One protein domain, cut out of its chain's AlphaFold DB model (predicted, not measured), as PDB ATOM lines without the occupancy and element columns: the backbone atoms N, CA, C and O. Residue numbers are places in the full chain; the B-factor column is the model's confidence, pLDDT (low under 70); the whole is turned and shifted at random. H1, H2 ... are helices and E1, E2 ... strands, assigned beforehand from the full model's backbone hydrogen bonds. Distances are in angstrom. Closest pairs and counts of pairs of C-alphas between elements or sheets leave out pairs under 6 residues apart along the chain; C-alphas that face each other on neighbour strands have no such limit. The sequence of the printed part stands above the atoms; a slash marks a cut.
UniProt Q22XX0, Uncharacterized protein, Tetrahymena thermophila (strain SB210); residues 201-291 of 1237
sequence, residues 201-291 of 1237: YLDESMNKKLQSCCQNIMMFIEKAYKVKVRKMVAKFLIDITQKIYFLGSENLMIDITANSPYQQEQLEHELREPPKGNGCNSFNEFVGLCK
ATOM      1  N   TYR A 201      38.969  26.546  13.671       64.12
ATOM      2  CA  TYR A 201      39.831  26.599  14.851       64.12
ATOM      3  C   TYR A 201      39.724  25.260  15.612       64.12
ATOM      4  O   TYR A 201      38.694  24.595  15.512       64.12
ATOM      5  N   LEU A 202      40.751  24.834  16.354       73.12
ATOM      6  CA  LEU A 202      40.738  23.502  16.989       73.12
ATOM      7  C   LEU A 202      39.637  23.353  18.059       73.12
ATOM      8  O   LEU A 202      39.049  22.286  18.189       73.12
ATOM      9  N   ASP A 203      39.314  24.432  18.776       77.88
ATOM     10  CA  ASP A 203      38.150  24.495  19.668       77.88
ATOM     11  C   ASP A 203      36.848  24.805  18.897       77.88
ATOM     12  O   ASP A 203      36.691  25.861  18.273       77.88
ATOM     13  N   GLU A 204      35.867  23.903  18.984       85.06
ATOM     14  CA  GLU A 204      34.527  24.094  18.422       85.06
ATOM     15  C   GLU A 204      33.749  25.240  19.102       85.06
ATOM     16  O   GLU A 204      32.969  25.924  18.434       85.06
ATOM     17  N   SER A 205      33.997  25.519  20.390       86.69
ATOM     18  CA  SER A 205      33.412  26.673  21.089       86.69
ATOM     19  C   SER A 205      33.849  27.980  20.426       86.69
ATOM     20  O   SER A 205      33.014  28.836  20.126       86.69
ATOM     21  N   MET A 206      35.140  28.109  20.104       87.69
ATOM     22  CA  MET A 206      35.689  29.264  19.403       87.69
ATOM     23  C   MET A 206      35.107  29.410  17.998       87.69
ATOM     24  O   MET A 206      34.746  30.518  17.609       87.69
ATOM     25  N   ASN A 207      34.929  28.312  17.254       87.62
ATOM     26  CA  ASN A 207      34.255  28.365  15.952       87.62
ATOM     27  C   ASN A 207      32.825  28.910  16.066       87.62
ATOM     28  O   ASN A 207      32.443  29.774  15.282       87.62
ATOM     29  N   LYS A 208      32.054  28.464  17.066       89.81
ATOM     30  CA  LYS A 208      30.691  28.964  17.321       89.81
ATOM     31  C   LYS A 208      30.694  30.450  17.707       89.81
ATOM     32  O   LYS A 208      29.878  31.209  17.185       89.81
ATOM     33  N   LYS A 209      31.648  30.895  18.540       91.50
ATOM     34  CA  LYS A 209      31.848  32.318  18.890       91.50
ATOM     35  C   LYS A 209      32.196  33.169  17.652       91.50
ATOM     36  O   LYS A 209      31.564  34.198  17.425       91.50
ATOM     37  N   LEU A 210      33.146  32.725  16.821       90.69
ATOM     38  CA  LEU A 210      33.564  33.399  15.580       90.69
ATOM     39  C   LEU A 210      32.427  33.458  14.548       90.69
ATOM     40  O   LEU A 210      32.177  34.513  13.968       90.69
ATOM     41  N   GLN A 211      31.702  32.353  14.350       90.94
ATOM     42  CA  GLN A 211      30.555  32.279  13.442       90.94
ATOM     43  C   GLN A 211      29.421  33.213  13.885       90.94
ATOM     44  O   GLN A 211      28.902  33.960  13.058       90.94
ATOM     45  N   SER A 212      29.086  33.226  15.180       91.88
ATOM     46  CA  SER A 212      28.114  34.167  15.754       91.88
ATOM     47  C   SER A 212      28.556  35.622  15.551       91.88
ATOM     48  O   SER A 212      27.766  36.461  15.119       91.88
ATOM     49  N   CYS A 213      29.844  35.927  15.747       92.06
ATOM     50  CA  CYS A 213      30.396  37.256  15.481       92.06
ATOM     51  C   CYS A 213      30.247  37.660  13.998       92.06
ATOM     52  O   CYS A 213      29.724  38.739  13.715       92.06
ATOM     53  N   CYS A 214      30.597  36.777  13.052       91.94
ATOM     54  CA  CYS A 214      30.345  36.985  11.618       91.94
ATOM     55  C   CYS A 214      28.863  37.243  11.318       91.94
ATOM     56  O   CYS A 214      28.544  38.201  10.620       91.94
ATOM     57  N   GLN A 215      27.957  36.417  11.851       92.38
ATOM     58  CA  GLN A 215      26.514  36.546  11.629       92.38
ATOM     59  C   GLN A 215      25.981  37.886  12.150       92.38
ATOM     60  O   GLN A 215      25.234  38.560  11.444       92.38
ATOM     61  N   ASN A 216      26.420  38.329  13.331       92.06
ATOM     62  CA  ASN A 216      26.045  39.627  13.894       92.06
ATOM     63  C   ASN A 216      26.547  40.805  13.039       92.06
ATOM     64  O   ASN A 216      25.802  41.762  12.820       92.06
ATOM     65  N   ILE A 217      27.771  40.729  12.499       91.25
ATOM     66  CA  ILE A 217      28.312  41.758  11.596       91.25
ATOM     67  C   ILE A 217      27.570  41.758  10.249       91.25
ATOM     68  O   ILE A 217      27.222  42.828   9.749       91.25
ATOM     69  N   MET A 218      27.264  40.584   9.684       92.44
ATOM     70  CA  MET A 218      26.461  40.460   8.462       92.44
ATOM     71  C   MET A 218      25.066  41.066   8.657       92.44
ATOM     72  O   MET A 218      24.711  41.988   7.929       92.44
ATOM     73  N   MET A 219      24.324  40.652   9.692       90.50
ATOM     74  CA  MET A 219      22.996  41.201  10.004       90.50
ATOM     75  C   MET A 219      23.026  42.720  10.228       90.50
ATOM     76  O   MET A 219      22.093  43.419   9.829       90.50
ATOM     77  N   PHE A 220      24.092  43.257  10.835       91.44
ATOM     78  CA  PHE A 220      24.271  44.703  10.971       91.44
ATOM     79  C   PHE A 220      24.438  45.393   9.610       91.44
ATOM     80  O   PHE A 220      23.757  46.386   9.356       91.44
ATOM     81  N   ILE A 221      25.292  44.871   8.720       88.38
ATOM     82  CA  ILE A 221      25.497  45.418   7.367       88.38
ATOM     83  C   ILE A 221      24.186  45.369   6.570       88.38
ATOM     84  O   ILE A 221      23.753  46.388   6.028       88.38
ATOM     85  N   GLU A 222      23.514  44.219   6.551       91.19
ATOM     86  CA  GLU A 222      22.254  44.028   5.826       91.19
ATOM     87  C   GLU A 222      21.167  44.991   6.325       91.19
ATOM     88  O   GLU A 222      20.543  45.699   5.533       91.19
ATOM     89  N   LYS A 223      20.998  45.120   7.648       88.25
ATOM     90  CA  LYS A 223      19.985  45.998   8.257       88.25
ATOM     91  C   LYS A 223      20.306  47.492   8.132       88.25
ATOM     92  O   LYS A 223      19.392  48.289   7.930       88.25
ATOM     93  N   ALA A 224      21.574  47.894   8.253       85.56
ATOM     94  CA  ALA A 224      21.982  49.304   8.209       85.56
ATOM     95  C   ALA A 224      22.032  49.883   6.782       85.56
ATOM     96  O   ALA A 224      21.813  51.088   6.597       85.56
ATOM     97  N   TYR A 225      22.298  49.039   5.780       83.94
ATOM     98  CA  TYR A 225      22.422  49.443   4.377       83.94
ATOM     99  C   TYR A 225      21.305  48.903   3.463       83.94
ATOM    100  O   TYR A 225      21.239  49.319   2.316       83.94
ATOM    101  N   LYS A 226      20.388  48.042   3.938       87.19
ATOM    102  CA  LYS A 226      19.336  47.387   3.121       87.19
ATOM    103  C   LYS A 226      19.893  46.584   1.923       87.19
ATOM    104  O   LYS A 226      19.275  46.500   0.859       87.19
ATOM    105  N   VAL A 227      21.060  45.982   2.118       89.69
ATOM    106  CA  VAL A 227      21.724  45.061   1.177       89.69
ATOM    107  C   VAL A 227      21.626  43.625   1.694       89.69
ATOM    108  O   VAL A 227      21.197  43.411   2.826       89.69
ATOM    109  N   LYS A 228      22.037  42.643   0.892       92.31
ATOM    110  CA  LYS A 228      22.166  41.233   1.295       92.31
ATOM    111  C   LYS A 228      23.612  40.777   1.111       92.31
ATOM    112  O   LYS A 228      24.175  40.981   0.043       92.31
ATOM    113  N   VAL A 229      24.238  40.161   2.110       91.62
ATOM    114  CA  VAL A 229      25.651  39.748   2.038       91.62
ATOM    115  C   VAL A 229      25.759  38.353   1.413       91.62
ATOM    116  O   VAL A 229      25.395  37.355   2.030       91.62
ATOM    117  N   ARG A 230      26.309  38.256   0.193       89.69
ATOM    118  CA  ARG A 230      26.592  36.965  -0.468       89.69
ATOM    119  C   ARG A 230      27.794  36.241   0.129       89.69
ATOM    120  O   ARG A 230      27.804  35.014   0.192       89.69
ATOM    121  N   LYS A 231      28.835  36.987   0.502       91.00
ATOM    122  CA  LYS A 231      30.109  36.443   0.989       91.00
ATOM    123  C   LYS A 231      30.794  37.468   1.878       91.00
ATOM    124  O   LYS A 231      30.903  38.628   1.494       91.00
ATOM    125  N   MET A 232      31.314  37.027   3.015       87.62
ATOM    126  CA  MET A 232      32.192  37.822   3.868       87.62
ATOM    127  C   MET A 232      33.385  36.965   4.297       87.62
ATOM    128  O   MET A 232      33.207  35.848   4.776       87.62
ATOM    129  N   VAL A 233      34.597  37.490   4.131       87.44
ATOM    130  CA  VAL A 233      35.841  36.906   4.652       87.44
ATOM    131  C   VAL A 233      36.329  37.812   5.777       87.44
ATOM    132  O   VAL A 233      37.028  38.797   5.540       87.44
ATOM    133  N   ALA A 234      35.873  37.527   6.996       86.94
ATOM    134  CA  ALA A 234      36.190  38.300   8.192       86.94
ATOM    135  C   ALA A 234      37.586  37.960   8.742       86.94
ATOM    136  O   ALA A 234      37.984  36.797   8.772       86.94
ATOM    137  N   LYS A 235      38.307  38.978   9.221       88.44
ATOM    138  CA  LYS A 235      39.570  38.851   9.955       88.44
ATOM    139  C   LYS A 235      39.337  39.169  11.426       88.44
ATOM    140  O   LYS A 235      38.752  40.201  11.761       88.44
ATOM    141  N   PHE A 236      39.835  38.298  12.295       90.12
ATOM    142  CA  PHE A 236      39.728  38.433  13.742       90.12
ATOM    143  C   PHE A 236      41.100  38.320  14.402       90.12
ATOM    144  O   PHE A 236      41.941  37.537  13.966       90.12
ATOM    145  N   LEU A 237      41.284  39.066  15.487       87.12
ATOM    146  CA  LEU A 237      42.297  38.808  16.501       87.12
ATOM    147  C   LEU A 237      41.610  38.125  17.687       87.12
ATOM    148  O   LEU A 237      40.506  38.516  18.065       87.12
ATOM    149  N   ILE A 238      42.257  37.123  18.276       89.94
ATOM    150  CA  ILE A 238      41.816  36.477  19.515       89.94
ATOM    151  C   ILE A 238      42.920  36.725  20.540       89.94
ATOM    152  O   ILE A 238      44.079  36.418  20.256       89.94
ATOM    153  N   ASP A 239      42.592  37.310  21.692       85.62
ATOM    154  CA  ASP A 239      43.567  37.494  22.772       85.62
ATOM    155  C   ASP A 239      43.673  36.263  23.693       85.62
ATOM    156  O   ASP A 239      42.921  35.291  23.583       85.62
ATOM    157  N   ILE A 240      44.619  36.316  24.633       82.12
ATOM    158  CA  ILE A 240      44.870  35.254  25.622       82.12
ATOM    159  C   ILE A 240      43.671  34.971  26.550       82.12
ATOM    160  O   ILE A 240      43.650  33.936  27.208       82.12
ATOM    161  N   THR A 241      42.663  35.851  26.588       85.50
ATOM    162  CA  THR A 241      41.411  35.673  27.349       85.50
ATOM    163  C   THR A 241      40.284  35.066  26.503       85.50
ATOM    164  O   THR A 241      39.131  35.048  26.925       85.50
ATOM    165  N   GLN A 242      40.603  34.564  25.301       84.88
ATOM    166  CA  GLN A 242      39.650  34.117  24.277       84.88
ATOM    167  C   GLN A 242      38.712  35.217  23.749       84.88
ATOM    168  O   GLN A 242      37.706  34.912  23.098       84.88
ATOM    169  N   LYS A 243      39.014  36.500  23.985       86.75
ATOM    170  CA  LYS A 243      38.176  37.597  23.499       86.75
ATOM    171  C   LYS A 243      38.472  37.882  22.028       86.75
ATOM    172  O   LYS A 243      39.624  38.033  21.624       86.75
ATOM    173  N   ILE A 244      37.405  37.937  21.234       89.88
ATOM    174  CA  ILE A 244      37.439  38.114  19.779       89.88
ATOM    175  C   ILE A 244      37.318  39.604  19.444       89.88
ATOM    176  O   ILE A 244      36.363  40.261  19.859       89.88
ATOM    177  N   TYR A 245      38.241  40.113  18.631       85.88
ATOM    178  CA  TYR A 245      38.212  41.460  18.064       85.88
ATOM    179  C   TYR A 245      38.136  41.368  16.543       85.88
ATOM    180  O   TYR A 245      38.984  40.742  15.908       85.88
ATOM    181  N   PHE A 246      37.133  42.001  15.941       90.12
ATOM    182  CA  PHE A 246      37.031  42.116  14.488       90.12
ATOM    183  C   PHE A 246      38.029  43.160  13.970       90.12
ATOM    184  O   PHE A 246      37.976  44.320  14.371       90.12
ATOM    185  N   LEU A 247      38.934  42.745  13.081       83.19
ATOM    186  CA  LEU A 247      39.943  43.616  12.465       83.19
ATOM    187  C   LEU A 247      39.464  44.239  11.144       83.19
ATOM    188  O   LEU A 247      40.030  45.230  10.691       83.19
ATOM    189  N   GLY A 248      38.455  43.643  10.503       83.31
ATOM    190  CA  GLY A 248      37.961  44.030   9.181       83.31
ATOM    191  C   GLY A 248      37.627  42.815   8.313       83.31
ATOM    192  O   GLY A 248      37.719  41.671   8.755       83.31
ATOM    193  N   SER A 249      37.249  43.047   7.058       85.00
ATOM    194  CA  SER A 249      37.006  41.991   6.065       85.00
ATOM    195  C   SER A 249      37.978  42.102   4.897       85.00
ATOM    196  O   SER A 249      38.170  43.193   4.370       85.00
ATOM    197  N   GLU A 250      38.540  40.979   4.454       79.75
ATOM    198  CA  GLU A 250      39.381  40.914   3.249       79.75
ATOM    199  C   GLU A 250      38.552  40.949   1.961       79.75
ATOM    200  O   GLU A 250      38.980  41.490   0.950       79.75
ATOM    201  N   ASN A 251      37.350  40.375   1.999       79.56
ATOM    202  CA  ASN A 251      36.451  40.300   0.857       79.56
ATOM    203  C   ASN A 251      35.004  40.376   1.365       79.56
ATOM    204  O   ASN A 251      34.645  39.664   2.308       79.56
ATOM    205  N   LEU A 252      34.194  41.246   0.763       86.81
ATOM    206  CA  LEU A 252      32.784  41.449   1.097       86.81
ATOM    207  C   LEU A 252      31.990  41.606  -0.205       86.81
ATOM    208  O   LEU A 252      32.125  42.610  -0.895       86.81
ATOM    209  N   MET A 253      31.164  40.614  -0.530       82.44
ATOM    210  CA  MET A 253      30.247  40.647  -1.670       82.44
ATOM    211  C   MET A 253      28.830  40.918  -1.171       82.44
ATOM    212  O   MET A 253      28.337  40.197  -0.298       82.44
ATOM    213  N   ILE A 254      28.168  41.912  -1.758       88.69
ATOM    214  CA  ILE A 254      26.804  42.327  -1.420       88.69
ATOM    215  C   ILE A 254      25.920  42.390  -2.667       88.69
ATOM    216  O   ILE A 254      26.362  42.839  -3.719       88.69
ATOM    217  N   ASP A 255      24.665  41.980  -2.512       86.00
ATOM    218  CA  ASP A 255      23.580  42.255  -3.448       86.00
ATOM    219  C   ASP A 255      22.817  43.499  -2.984       86.00
ATOM    220  O   ASP A 255      22.454  43.627  -1.808       86.00
ATOM    221  N   ILE A 256      22.498  44.380  -3.928       83.94
ATOM    222  CA  ILE A 256      21.472  45.407  -3.745       83.94
ATOM    223  C   ILE A 256      20.118  44.683  -3.705       83.94
ATOM    224  O   ILE A 256      19.822  43.870  -4.578       83.94
ATOM    225  N   THR A 257      19.293  44.933  -2.684       81.56
ATOM    226  CA  THR A 257      17.932  44.367  -2.647       81.56
ATOM    227  C   THR A 257      16.952  45.297  -3.360       81.56
ATOM    228  O   THR A 257      17.088  46.517  -3.275       81.56
ATOM    229  N   ALA A 258      15.916  44.746  -3.999       76.62
ATOM    230  CA  ALA A 258      14.869  45.543  -4.655       76.62
ATOM    231  C   ALA A 258      14.127  46.498  -3.687       76.62
ATOM    232  O   ALA A 258      13.596  47.520  -4.102       76.62
ATOM    233  N   ASN A 259      14.154  46.204  -2.378       74.94
ATOM    234  CA  ASN A 259      13.559  47.027  -1.313       74.94
ATOM    235  C   ASN A 259      14.563  48.030  -0.684       74.94
ATOM    236  O   ASN A 259      14.303  48.618   0.383       74.94
ATOM    237  N   SER A 260      15.738  48.189  -1.298       77.75
ATOM    238  CA  SER A 260      16.766  49.149  -0.896       77.75
ATOM    239  C   SER A 260      16.421  50.577  -1.366       77.75
ATOM    240  O   SER A 260      15.643  50.754  -2.299       77.75
ATOM    241  N   PRO A 261      16.952  51.632  -0.719       74.69
ATOM    242  CA  PRO A 261      16.620  53.023  -1.031       74.69
ATOM    243  C   PRO A 261      17.523  53.617  -2.129       74.69
ATOM    244  O   PRO A 261      17.698  54.835  -2.187       74.69
ATOM    245  N   TYR A 262      18.158  52.769  -2.939       79.50
ATOM    246  CA  TYR A 262      19.096  53.155  -3.989       79.50
ATOM    247  C   TYR A 262      18.448  52.908  -5.351       79.50
ATOM    248  O   TYR A 262      17.787  51.889  -5.539       79.50
ATOM    249  N   GLN A 263      18.656  53.807  -6.314       75.88
ATOM    250  CA  GLN A 263      18.271  53.530  -7.697       75.88
ATOM    251  C   GLN A 263      19.249  52.489  -8.244       75.88
ATOM    252  O   GLN A 263      20.410  52.808  -8.496       75.88
ATOM    253  N   GLN A 264      18.796  51.234  -8.340       69.94
ATOM    254  CA  GLN A 264      19.663  50.086  -8.611       69.94
ATOM    255  C   GLN A 264      20.463  50.269  -9.906       69.94
ATOM    256  O   GLN A 264      21.667  50.054  -9.898       69.94
ATOM    257  N   GLU A 265      19.830  50.759 -10.972       74.88
ATOM    258  CA  GLU A 265      20.477  51.010 -12.265       74.88
ATOM    259  C   GLU A 265      21.599  52.059 -12.170       74.88
ATOM    260  O   GLU A 265      22.687  51.830 -12.689       74.88
ATOM    261  N   GLN A 266      21.388  53.169 -11.447       72.12
ATOM    262  CA  GLN A 266      22.428  54.193 -11.258       72.12
ATOM    263  C   GLN A 266      23.581  53.687 -10.386       72.12
ATOM    264  O   GLN A 266      24.742  53.942 -10.701       72.12
ATOM    265  N   LEU A 267      23.284  52.948  -9.310       72.00
ATOM    266  CA  LEU A 267      24.330  52.419  -8.435       72.00
ATOM    267  C   LEU A 267      25.110  51.284  -9.114       72.00
ATOM    268  O   LEU A 267      26.321  51.206  -8.948       72.00
ATOM    269  N   GLU A 268      24.463  50.434  -9.916       70.75
ATOM    270  CA  GLU A 268      25.162  49.453 -10.751       70.75
ATOM    271  C   GLU A 268      25.996  50.128 -11.849       70.75
ATOM    272  O   GLU A 268      27.106  49.671 -12.106       70.75
ATOM    273  N   HIS A 269      25.533  51.230 -12.447       72.31
ATOM    274  CA  HIS A 269      26.318  51.993 -13.423       72.31
ATOM    275  C   HIS A 269      27.560  52.638 -12.786       72.31
ATOM    276  O   HIS A 269      28.659  52.459 -13.303       72.31
ATOM    277  N   GLU A 270      27.427  53.332 -11.649       71.25
ATOM    278  CA  GLU A 270      28.563  53.954 -10.941       71.25
ATOM    279  C   GLU A 270      29.536  52.917 -10.332       71.25
ATOM    280  O   GLU A 270      30.694  53.245 -10.070       71.25
ATOM    281  N   LEU A 271      29.098  51.667 -10.114       66.25
ATOM    282  CA  LEU A 271      29.955  50.559  -9.658       66.25
ATOM    283  C   LEU A 271      30.631  49.785 -10.804       66.25
ATOM    284  O   LEU A 271      31.708  49.227 -10.583       66.25
ATOM    285  N   ARG A 272      30.025  49.726 -11.999       63.53
ATOM    286  CA  ARG A 272      30.610  49.092 -13.199       63.53
ATOM    287  C   ARG A 272      31.541  50.036 -13.959       63.53
ATOM    288  O   ARG A 272      32.593  49.602 -14.413       63.53
ATOM    289  N   GLU A 273      31.172  51.311 -14.068       59.22
ATOM    290  CA  GLU A 273      31.913  52.345 -14.794       59.22
ATOM    291  C   GLU A 273      32.324  53.482 -13.843       59.22
ATOM    292  O   GLU A 273      31.682  54.536 -13.788       59.22
ATOM    293  N   PRO A 274      33.394  53.285 -13.050       54.31
ATOM    294  CA  PRO A 274      33.896  54.313 -12.153       54.31
ATOM    295  C   PRO A 274      34.484  55.487 -12.957       54.31
ATOM    296  O   PRO A 274      35.397  55.285 -13.771       54.31
ATOM    297  N   PRO A 275      34.060  56.741 -12.716       46.66
ATOM    298  CA  PRO A 275      34.671  57.890 -13.368       46.66
ATOM    299  C   PRO A 275      36.137  58.018 -12.921       46.66
ATOM    300  O   PRO A 275      36.415  58.446 -11.800       46.66
ATOM    301  N   LYS A 276      37.058  57.699 -13.845       49.56
ATOM    302  CA  LYS A 276      38.529  57.591 -13.679       49.56
ATOM    303  C   LYS A 276      39.060  56.246 -13.144       49.56
ATOM    304  O   LYS A 276      39.971  56.224 -12.322       49.56
ATOM    305  N   GLY A 277      38.558  55.131 -13.678       42.94
ATOM    306  CA  GLY A 277      39.344  53.901 -13.899       42.94
ATOM    307  C   GLY A 277      39.623  52.994 -12.692       42.94
ATOM    308  O   GLY A 277      39.814  51.795 -12.873       42.94
ATOM    309  N   ASN A 278      39.578  53.510 -11.464       45.25
ATOM    310  CA  ASN A 278      39.627  52.682 -10.260       45.25
ATOM    311  C   ASN A 278      38.220  52.203  -9.891       45.25
ATOM    312  O   ASN A 278      37.379  53.002  -9.483       45.25
ATOM    313  N   GLY A 279      37.978  50.893 -10.000       54.31
ATOM    314  CA  GLY A 279      36.778  50.246  -9.458       54.31
ATOM    315  C   GLY A 279      36.582  50.538  -7.970       54.31
ATOM    316  O   GLY A 279      37.544  50.825  -7.257       54.31
ATOM    317  N   CYS A 280      35.337  50.435  -7.492       51.59
ATOM    318  CA  CYS A 280      34.965  50.592  -6.079       51.59
ATOM    319  C   CYS A 280      35.486  49.406  -5.235       51.59
ATOM    320  O   CYS A 280      34.726  48.584  -4.719       51.59
ATOM    321  N   ASN A 281      36.808  49.305  -5.129       54.72
ATOM    322  CA  ASN A 281      37.536  48.161  -4.597       54.72
ATOM    323  C   ASN A 281      37.542  48.127  -3.059       54.72
ATOM    324  O   ASN A 281      37.916  47.111  -2.471       54.72
ATOM    325  N   SER A 282      37.116  49.205  -2.388       61.34
ATOM    326  CA  SER A 282      37.001  49.272  -0.932       61.34
ATOM    327  C   SER A 282      35.569  49.508  -0.438       61.34
ATOM    328  O   SER A 282      34.764  50.248  -1.008       61.34
ATOM    329  N   PHE A 283      35.273  48.954   0.740       61.19
ATOM    330  CA  PHE A 283      34.025  49.222   1.462       61.19
ATOM    331  C   PHE A 283      33.852  50.712   1.827       61.19
ATOM    332  O   PHE A 283      32.727  51.187   1.975       61.19
ATOM    333  N   ASN A 284      34.948  51.471   1.939       67.75
ATOM    334  CA  ASN A 284      34.903  52.903   2.245       67.75
ATOM    335  C   ASN A 284      34.328  53.725   1.083       67.75
ATOM    336  O   ASN A 284      33.569  54.662   1.330       67.75
ATOM    337  N   GLU A 285      34.632  53.356  -0.164       70.00
ATOM    338  CA  GLU A 285      34.071  53.987  -1.368       70.00
ATOM    339  C   GLU A 285      32.577  53.669  -1.501       70.00
ATOM    340  O   GLU A 285      31.773  54.587  -1.659       70.00
ATOM    341  N   PHE A 286      32.176  52.410  -1.283       70.69
ATOM    342  CA  PHE A 286      30.763  52.012  -1.230       70.69
ATOM    343  C   PHE A 286      29.980  52.773  -0.143       70.69
ATOM    344  O   PHE A 286      28.872  53.264  -0.378       70.69
ATOM    345  N   VAL A 287      30.563  52.939   1.051       73.19
ATOM    346  CA  VAL A 287      29.981  53.762   2.125       73.19
ATOM    347  C   VAL A 287      29.959  55.251   1.746       73.19
ATOM    348  O   VAL A 287      29.036  55.963   2.150       73.19
ATOM    349  N   GLY A 288      30.926  55.730   0.961       77.00
ATOM    350  CA  GLY A 288      30.950  57.070   0.370       77.00
ATOM    351  C   GLY A 288      29.787  57.305  -0.596       77.00
ATOM    352  O   GLY A 288      29.029  58.259  -0.408       77.00
ATOM    353  N   LEU A 289      29.578  56.393  -1.549       73.12
ATOM    354  CA  LEU A 289      28.434  56.379  -2.469       73.12
ATOM    355  C   LEU A 289      27.104  56.314  -1.698       73.12
ATOM    356  O   LEU A 289      26.242  57.177  -1.850       73.12
ATOM    357  N   CYS A 290      26.961  55.384  -0.749       72.69
ATOM    358  CA  CYS A 290      25.767  55.297   0.102       72.69
ATOM    359  C   CYS A 290      25.459  56.596   0.872       72.69
ATOM    360  O   CYS A 290      24.292  56.887   1.149       72.69
ATOM    361  N   LYS A 291      26.484  57.373   1.245       78.75
ATOM    362  CA  LYS A 291      26.329  58.692   1.878       78.75
ATOM    363  C   LYS A 291      25.996  59.786   0.860       78.75
ATOM    364  O   LYS A 291      25.187  60.654   1.186       78.75
TER     365      LYS A 291
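Overview. This is residues 201 to 291 of the 1237 residues of an uncharacterized protein of Tetrahymena thermophila (strain SB210) (UniProt Q22XX0). A long helix, H1, packs on a long two-stranded hairpin, E1 and E2, whose two strands both bend sharply partway along; two short helices, H2 and H3, lie loosely at the end of the hairpin away from its turn, with few contacts to the rest. Residues 273 to 278, in the link between H2 and H3, stick out free. The printed part has 91 residues with three named helices and two named strands, in the order H1, E1, E2, H2, H3; the sheet has the order E1, E2 and is antiparallel, and the class is mixed, helices and strands. The whole is loose, with a radius of gyration of the C-alphas of 15.9 A, and elongated, spanning 46 by 29 by 20 A.

Arrangement. H1, residues 204 to 225, is joined by a tight link to E1, residues 227 to 238. They have 7 pairs of C-alphas within 8 A, and their closest C-alphas are those of Glu 222 and Lys 228, 5.3 A apart. E1 and E2, residues 244 to 256, form a hairpin of antiparallel strands, their directions 166 degrees apart. N 230 and O 253 are 2.8 A apart and N 245 and O 237 are 2.8 A apart, both within hydrogen-bond range. E1 bends by 78 degrees at residue 230 and E2 by 71 degrees at residue 250. The closest C-alphas of H1 and E2 are those of Leu 210 and Ile 244, 7.4 A apart. H2, residues 264 to 272, comes closest to E2 with the C-alphas of Gln 264 and Ile 256, 7.0 A apart, and is apart from H1 and E1. H3, residues 283 to 291, and H2 are near each other, with 7 pairs of C-alphas within 10 A. H3 and H1 are close but not clearly touching, their closest C-alphas those of Cys 290 and Tyr 225 at 8.0 A; they run the same way at a shallow tilt of 31 degrees. The closest C-alphas of H3 and E2 are those of Phe 283 and Leu 252, 7.9 A apart. In H1, H2 and H3 every O i to N i+4 pair is within hydrogen-bond range.

Along the chain. H1 begins at C-alpha 204, (34.527, 24.094, 18.422), and is 31.4 A long. E1 measures 28.5 A and E2 29.4 A from first to last C-alpha, with C-alpha 256 at (21.472, 45.407, -3.745). H2 is 11.9 A long, and H3 is 12.2 A long and ends at C-alpha 291, (26.329, 58.692, 1.878).

Size, cuts and confidence. The two C-alphas farthest apart, those of Ile 240 and Glu 265, are 47.7 A apart. The printed part has no cut, and no link is long. The mean pLDDT of the printed part is 79.3, and residues 201, 264 and 271 to 284 of the model are under 70.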